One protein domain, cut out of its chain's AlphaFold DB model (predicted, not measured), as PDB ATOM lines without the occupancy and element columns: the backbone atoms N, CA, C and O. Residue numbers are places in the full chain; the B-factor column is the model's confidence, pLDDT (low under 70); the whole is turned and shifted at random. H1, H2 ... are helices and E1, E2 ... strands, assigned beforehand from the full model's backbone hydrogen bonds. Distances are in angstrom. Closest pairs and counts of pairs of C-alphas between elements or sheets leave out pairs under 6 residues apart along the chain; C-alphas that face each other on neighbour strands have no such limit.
ATOM      1  N   LYS A  11     -17.100   5.609 -24.635       90.25
ATOM      2  CA  LYS A  11     -17.154   4.513 -25.596       90.25
ATOM      3  C   LYS A  11     -18.045   3.409 -25.036       90.25
ATOM      4  O   LYS A  11     -17.808   2.952 -23.922       90.25
ATOM      5  N   ASP A  12     -19.055   3.000 -25.797       90.69
ATOM      6  CA  ASP A  12     -19.895   1.846 -25.468       90.69
ATOM      7  C   ASP A  12     -19.240   0.572 -26.022       90.69
ATOM      8  O   ASP A  12     -18.935   0.485 -27.213       90.69
ATOM      9  N   TRP A  13     -18.971  -0.386 -25.140       88.88
ATOM     10  CA  TRP A  13     -18.331  -1.656 -25.474       88.88
ATOM     11  C   TRP A  13     -19.330  -2.768 -25.836       88.88
ATOM     12  O   TRP A  13     -18.907  -3.806 -26.338       88.88
ATOM     13  N   ARG A  14     -20.651  -2.570 -25.673       85.50
ATOM     14  CA  ARG A  14     -21.667  -3.604 -25.987       85.50
ATOM     15  C   ARG A  14     -21.756  -3.885 -27.480       85.50
ATOM     16  O   ARG A  14     -22.046  -5.018 -27.878       85.50
ATOM     17  N   ASP A  15     -21.485  -2.865 -28.285       81.62
ATOM     18  CA  ASP A  15     -21.483  -2.949 -29.746       81.62
ATOM     19  C   ASP A  15     -20.296  -3.768 -30.296       81.62
ATOM     20  O   ASP A  15     -20.336  -4.266 -31.419       81.62
ATOM     21  N   PHE A  16     -19.249  -3.991 -29.493       79.00
ATOM     22  CA  PHE A  16     -18.060  -4.727 -29.921       79.00
ATOM     23  C   PHE A  16     -18.238  -6.252 -29.794       79.00
ATOM     24  O   PHE A  16     -18.997  -6.769 -28.966       79.00
ATOM     25  N   SER A  17     -17.553  -6.994 -30.672       69.94
ATOM     26  CA  SER A  17     -17.659  -8.460 -30.772       69.94
ATOM     27  C   SER A  17     -16.850  -9.190 -29.687       69.94
ATOM     28  O   SER A  17     -17.288 -10.222 -29.187       69.94
ATOM     29  N   GLU A  18     -15.717  -8.621 -29.262       72.81
ATOM     30  CA  GLU A  18     -14.945  -9.081 -28.101       72.81
ATOM     31  C   GLU A  18     -15.576  -8.538 -26.816       72.81
ATOM     32  O   GLU A  18     -15.233  -7.453 -26.351       72.81
ATOM     33  N   LYS A  19     -16.546  -9.278 -26.273       72.62
ATOM     34  CA  LYS A  19     -17.186  -8.965 -24.991       72.62
ATOM     35  C   LYS A  19     -16.428  -9.655 -23.859       72.62
ATOM     36  O   LYS A  19     -16.310 -10.878 -23.859       72.62
ATOM     37  N   SER A  20     -15.936  -8.883 -22.896       76.75
ATOM     38  CA  SER A  20     -15.514  -9.390 -21.588       76.75
ATOM     39  C   SER A  20     -16.645  -9.244 -20.572       76.75
ATOM     40  O   SER A  20     -17.505  -8.380 -20.710       76.75
ATOM     41  N   GLU A  21     -16.609 -10.033 -19.497       82.38
ATOM     42  CA  GLU A  21     -17.613 -10.010 -18.414       82.38
ATOM     43  C   GLU A  21     -17.811  -8.592 -17.827       82.38
ATOM     44  O   GLU A  21     -18.911  -8.173 -17.471       82.38
ATOM     45  N   ILE A  22     -16.742  -7.788 -17.809       81.69
ATOM     46  CA  ILE A  22     -16.785  -6.387 -17.374       81.69
ATOM     47  C   ILE A  22     -17.578  -5.472 -18.317       81.69
ATOM     48  O   ILE A  22     -18.129  -4.474 -17.855       81.69
ATOM     49  N   ASP A  23     -17.654  -5.788 -19.607       85.50
ATOM     50  CA  ASP A  23     -18.384  -4.989 -20.592       85.50
ATOM     51  C   ASP A  23     -19.900  -5.222 -20.474       85.50
ATOM     52  O   ASP A  23     -20.681  -4.370 -20.883       85.50
ATOM     53  N   GLU A  24     -20.334  -6.321 -19.846       83.81
ATOM     54  CA  GLU A  24     -21.744  -6.557 -19.512       83.81
ATOM     55  C   GLU A  24     -22.194  -5.729 -18.300       83.81
ATOM     56  O   GLU A  24     -23.317  -5.227 -18.268       83.81
ATOM     57  N   VAL A  25     -21.306  -5.536 -17.319       89.00
ATOM     58  CA  VAL A  25     -21.612  -4.790 -16.086       89.00
ATOM     59  C   VAL A  25     -21.367  -3.289 -16.255       89.00
ATOM     60  O   VAL A  25     -22.183  -2.464 -15.843       89.00
ATOM     61  N   LYS A  26     -20.230  -2.909 -16.849       91.50
ATOM     62  CA  LYS A  26     -19.799  -1.515 -17.034       91.50
ATOM     63  C   LYS A  26     -19.403  -1.248 -18.490       91.50
ATOM     64  O   LYS A  26     -18.222  -1.023 -18.774       91.50
ATOM     65  N   PRO A  27     -20.384  -1.230 -19.408       91.69
ATOM     66  CA  PRO A  27     -20.133  -1.103 -20.840       91.69
ATOM     67  C   PRO A  27     -19.559   0.244 -21.278       91.69
ATOM     68  O   PRO A  27     -19.055   0.351 -22.393       91.69
ATOM     69  N   PHE A  28     -19.662   1.290 -20.460       91.81
ATOM     70  CA  PHE A  28     -19.290   2.641 -20.869       91.81
ATOM     71  C   PHE A  28     -17.905   3.009 -20.352       91.81
ATOM     72  O   PHE A  28     -17.736   3.236 -19.160       91.81
ATOM     73  N   GLU A  29     -16.920   3.142 -21.234       91.88
ATOM     74  CA  GLU A  29     -15.545   3.513 -20.880       91.88
ATOM     75  C   GLU A  29     -15.214   4.953 -21.268       91.88
ATOM     76  O   GLU A  29     -15.529   5.406 -22.366       91.88
ATOM     77  N   CYS A  30     -14.520   5.684 -20.398       93.56
ATOM     78  CA  CYS A  30     -14.038   7.017 -20.732       93.56
ATOM     79  C   CYS A  30     -12.874   6.978 -21.712       93.56
ATOM     80  O   CYS A  30     -11.803   6.472 -21.384       93.56
ATOM     81  N   THR A  31     -13.025   7.672 -22.839       90.75
ATOM     82  CA  THR A  31     -11.930   7.896 -23.793       90.75
ATOM     83  C   THR A  31     -11.052   9.098 -23.427       90.75
ATOM     84  O   THR A  31     -10.192   9.501 -24.207       90.75
ATOM     85  N   GLY A  32     -11.287   9.726 -22.271       89.62
ATOM     86  CA  GLY A  32     -10.517  10.872 -21.800       89.62
ATOM     87  C   GLY A  32      -9.084  10.475 -21.455       89.62
ATOM     88  O   GLY A  32      -8.862   9.540 -20.679       89.62
ATOM     89  N   LEU A  33      -8.110  11.218 -21.986       76.44
ATOM     90  CA  LEU A  33      -6.699  11.075 -21.628       76.44
ATOM     91  C   LEU A  33      -6.556  11.236 -20.105       76.44
ATOM     92  O   LEU A  33      -6.729  12.335 -19.586       76.44
ATOM     93  N   LYS A  34      -6.220  10.136 -19.412       85.06
ATOM     94  CA  LYS A  34      -6.075   9.976 -17.944       85.06
ATOM     95  C   LYS A  34      -7.333   9.639 -17.135       85.06
ATOM     96  O   LYS A  34      -7.205   9.450 -15.931       85.06
ATOM     97  N   CYS A  35      -8.512   9.518 -17.744       90.44
ATOM     98  CA  CYS A  35      -9.692   9.075 -17.001       90.44
ATOM     99  C   CYS A  35      -9.742   7.546 -16.916       90.44
ATOM    100  O   CYS A  35      -9.647   7.002 -15.821       90.44
ATOM    101  N   GLY A  36      -9.891   6.856 -18.056       84.44
ATOM    102  CA  GLY A  36      -9.922   5.385 -18.139       84.44
ATOM    103  C   GLY A  36     -10.986   4.687 -17.275       84.44
ATOM    104  O   GLY A  36     -11.001   3.464 -17.186       84.44
ATOM    105  N   LYS A  37     -11.863   5.447 -16.608       90.50
ATOM    106  CA  LYS A  37     -12.935   4.920 -15.765       90.50
ATOM    107  C   LYS A  37     -14.015   4.280 -16.634       90.50
ATOM    108  O   LYS A  37     -14.220   4.685 -17.780       90.50
ATOM    109  N   ARG A  38     -14.720   3.309 -16.055       90.88
ATOM    110  CA  ARG A  38     -15.878   2.650 -16.661       90.88
ATOM    111  C   ARG A  38     -17.116   2.818 -15.788       90.88
ATOM    112  O   ARG A  38     -16.993   2.839 -14.561       90.88
ATOM    113  N   TRP A  39     -18.284   2.893 -16.415       91.19
ATOM    114  CA  TRP A  39     -19.575   3.046 -15.749       91.19
ATOM    115  C   TRP A  39     -20.607   2.065 -16.285       91.19
ATOM    116  O   TRP A  39     -20.565   1.666 -17.452       91.19
ATOM    117  N   SER A  40     -21.557   1.724 -15.419       91.44
ATOM    118  CA  SER A  40     -22.805   1.084 -15.814       91.44
ATOM    119  C   SER A  40     -23.840   2.115 -16.272       91.44
ATOM    120  O   SER A  40     -23.720   3.319 -16.023       91.44
ATOM    121  N   GLU A  41     -24.883   1.629 -16.942       88.88
ATOM    122  CA  GLU A  41     -26.025   2.455 -17.341       88.88
ATOM    123  C   GLU A  41     -26.716   3.090 -16.126       88.88
ATOM    124  O   GLU A  41     -27.059   4.270 -16.156       88.88
ATOM    125  N   GLU A  42     -26.828   2.343 -15.024       90.06
ATOM    126  CA  GLU A  42     -27.412   2.813 -13.764       90.06
ATOM    127  C   GLU A  42     -26.598   3.949 -13.131       90.06
ATOM    128  O   GLU A  42     -27.168   4.964 -12.726       90.06
ATOM    129  N   GLU A  43     -25.264   3.821 -13.082       90.31
ATOM    130  CA  GLU A  43     -24.388   4.875 -12.553       90.31
ATOM    131  C   GLU A  43     -24.560   6.165 -13.362       90.31
ATOM    132  O   GLU A  43     -24.773   7.243 -12.803       90.31
ATOM    133  N   LEU A  44     -24.524   6.050 -14.689       88.00
ATOM    134  CA  LEU A  44     -24.689   7.173 -15.606       88.00
ATOM    135  C   LEU A  44     -26.085   7.799 -15.534       88.00
ATOM    136  O   LEU A  44     -26.199   9.027 -15.553       88.00
ATOM    137  N   GLY A  45     -27.128   6.980 -15.398       86.81
ATOM    138  CA  GLY A  45     -28.500   7.425 -15.174       86.81
ATOM    139  C   GLY A  45     -28.628   8.242 -13.890       86.81
ATOM    140  O   GLY A  45     -29.170   9.346 -13.922       86.81
ATOM    141  N   ALA A  46     -28.039   7.770 -12.788       87.00
ATOM    142  CA  ALA A  46     -28.039   8.480 -11.509       87.00
ATOM    143  C   ALA A  46     -27.288   9.825 -11.568       87.00
ATOM    144  O   ALA A  46     -27.717  10.808 -10.958       87.00
ATOM    145  N   PHE A  47     -26.179   9.903 -12.315       83.75
ATOM    146  CA  PHE A  47     -25.477  11.173 -12.548       83.75
ATOM    147  C   PHE A  47     -26.309  12.146 -13.387       83.75
ATOM    148  O   PHE A  47     -26.378  13.333 -13.061       83.75
ATOM    149  N   ASN A  48     -26.951  11.654 -14.448       78.88
ATOM    150  CA  ASN A  48     -27.757  12.478 -15.343       78.88
ATOM    151  C   ASN A  48     -29.033  13.000 -14.656       78.88
ATOM    152  O   ASN A  48     -29.406  14.158 -14.844       78.88
ATOM    153  N   ASP A  49     -29.661  12.186 -13.807       76.31
ATOM    154  CA  ASP A  49     -30.822  12.580 -13.003       76.31
ATOM    155  C   ASP A  49     -30.461  13.668 -11.973       76.31
ATOM    156  O   ASP A  49     -31.098  14.726 -11.915       76.31
ATOM    157  N   LYS A  50     -29.333  13.505 -11.263       65.81
ATOM    158  CA  LYS A  50     -28.792  14.545 -10.367       65.81
ATOM    159  C   LYS A  50     -28.442  15.846 -11.089       65.81
ATOM    160  O   LYS A  50     -28.597  16.917 -10.503       65.81
ATOM    161  N   ALA A  51     -27.953  15.772 -12.327       60.94
ATOM    162  CA  ALA A  51     -27.663  16.957 -13.132       60.94
ATOM    163  C   ALA A  51     -28.951  17.705 -13.516       60.94
ATOM    164  O   ALA A  51     -28.985  18.934 -13.470       60.94
ATOM    165  N   LYS A  52     -30.030  16.975 -13.820       59.28
ATOM    166  CA  LYS A  52     -31.333  17.552 -14.175       59.28
ATOM    167  C   LYS A  52     -32.039  18.196 -12.977       59.28
ATOM    168  O   LYS A  52     -32.672  19.237 -13.130       59.28
ATOM    169  N   SER A  53     -31.869  17.637 -11.778       59.25
ATOM    170  CA  SER A  53     -32.513  18.137 -10.555       59.25
ATOM    171  C   SER A  53     -31.902  19.428  -9.983       59.25
ATOM    172  O   SER A  53     -32.463  19.997  -9.052       59.25
ATOM    173  N   LYS A  54     -30.768  19.909 -10.518       55.09
ATOM    174  CA  LYS A  54     -30.102  21.158 -10.088       55.09
ATOM    175  C   LYS A  54     -30.502  22.400 -10.892       55.09
ATOM    176  O   LYS A  54     -29.958  23.469 -10.640       55.09
TER     177      LYS A  54
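AT A GLANCE: This is residues 11 to 54 of the 56 residues of an uncharacterized protein of Haemophilus parasuis (UniProt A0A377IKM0). One helix, H2, makes an arm whose residues 45 to 52, with the tail 53 to 54, stick out from a small body of short strand stretches, loops and the one-turn helix H1. In that body E1 is the middle of a small three-stranded ladder: residues 11 to 12 and residues 38 to 39 are both paired antiparallel with its residues 28 to 29, and the backbone folds back through residues 31 to 37 between E1 and the latter pairing. The printed part has 44 residues with two named helices and one named strand, in the order H1, E1, H2; under half of the residues are in named elements, and the class is mostly helix. The whole is loose, with a radius of gyration of the C-alphas of 11.9 A, and elongated, spanning 38 by 22 by 14 A.

IN THESE COORDINATES: H2, residues 41 to 52, is the longest helix and measures 16.3 A from C-alpha 41 at (-26.025, 2.455, -17.341) to C-alpha 52 at (-31.333, 17.552, -14.175). E1, residues 28 to 30, measures 6.8 A from first to last C-alpha. H1, residues 21 to 25, begins with C-alpha 21 at (-17.613, -10.010, -18.414) and measures 7.0 A.

HOW THE PARTS SIT: The closest C-alphas of E1 and H2 are those of Phe 28 and Glu 41, 7.6 A apart, the one pair within 8 A; their centres are 14.4 A apart. H1 and E1 meet only through their link, a tight one of 2 residues. H1 and H2 are apart, with no C-alpha of the one within 8 A of the other. E1 pairs with no named strand; its pairings are with the short stretches 11 to 12 and 38 to 39. In H2 every O i to N i+4 pair is within hydrogen-bond range. In H1 0 of 1 such pairs is within range, while 2 of 2 O i to N i+3 pairs are.

THE WHOLE: The two C-alphas farthest apart are those of Glu 18 and Lys 54, at 38.3 A. Residues 45 to 54, of which 45 to 52 belong to H2, stand free. The body without them has 34 residues, spans 24 by 20 by 13 A and has a radius of gyration of 9.4 A. The printed part has no cut and no long link; the link from E1 to H2 is short, with 10 residues. The mean pLDDT of the printed part is 82.8, and the model's confidence is under 70 at residue 17 and at residues 50 to 54.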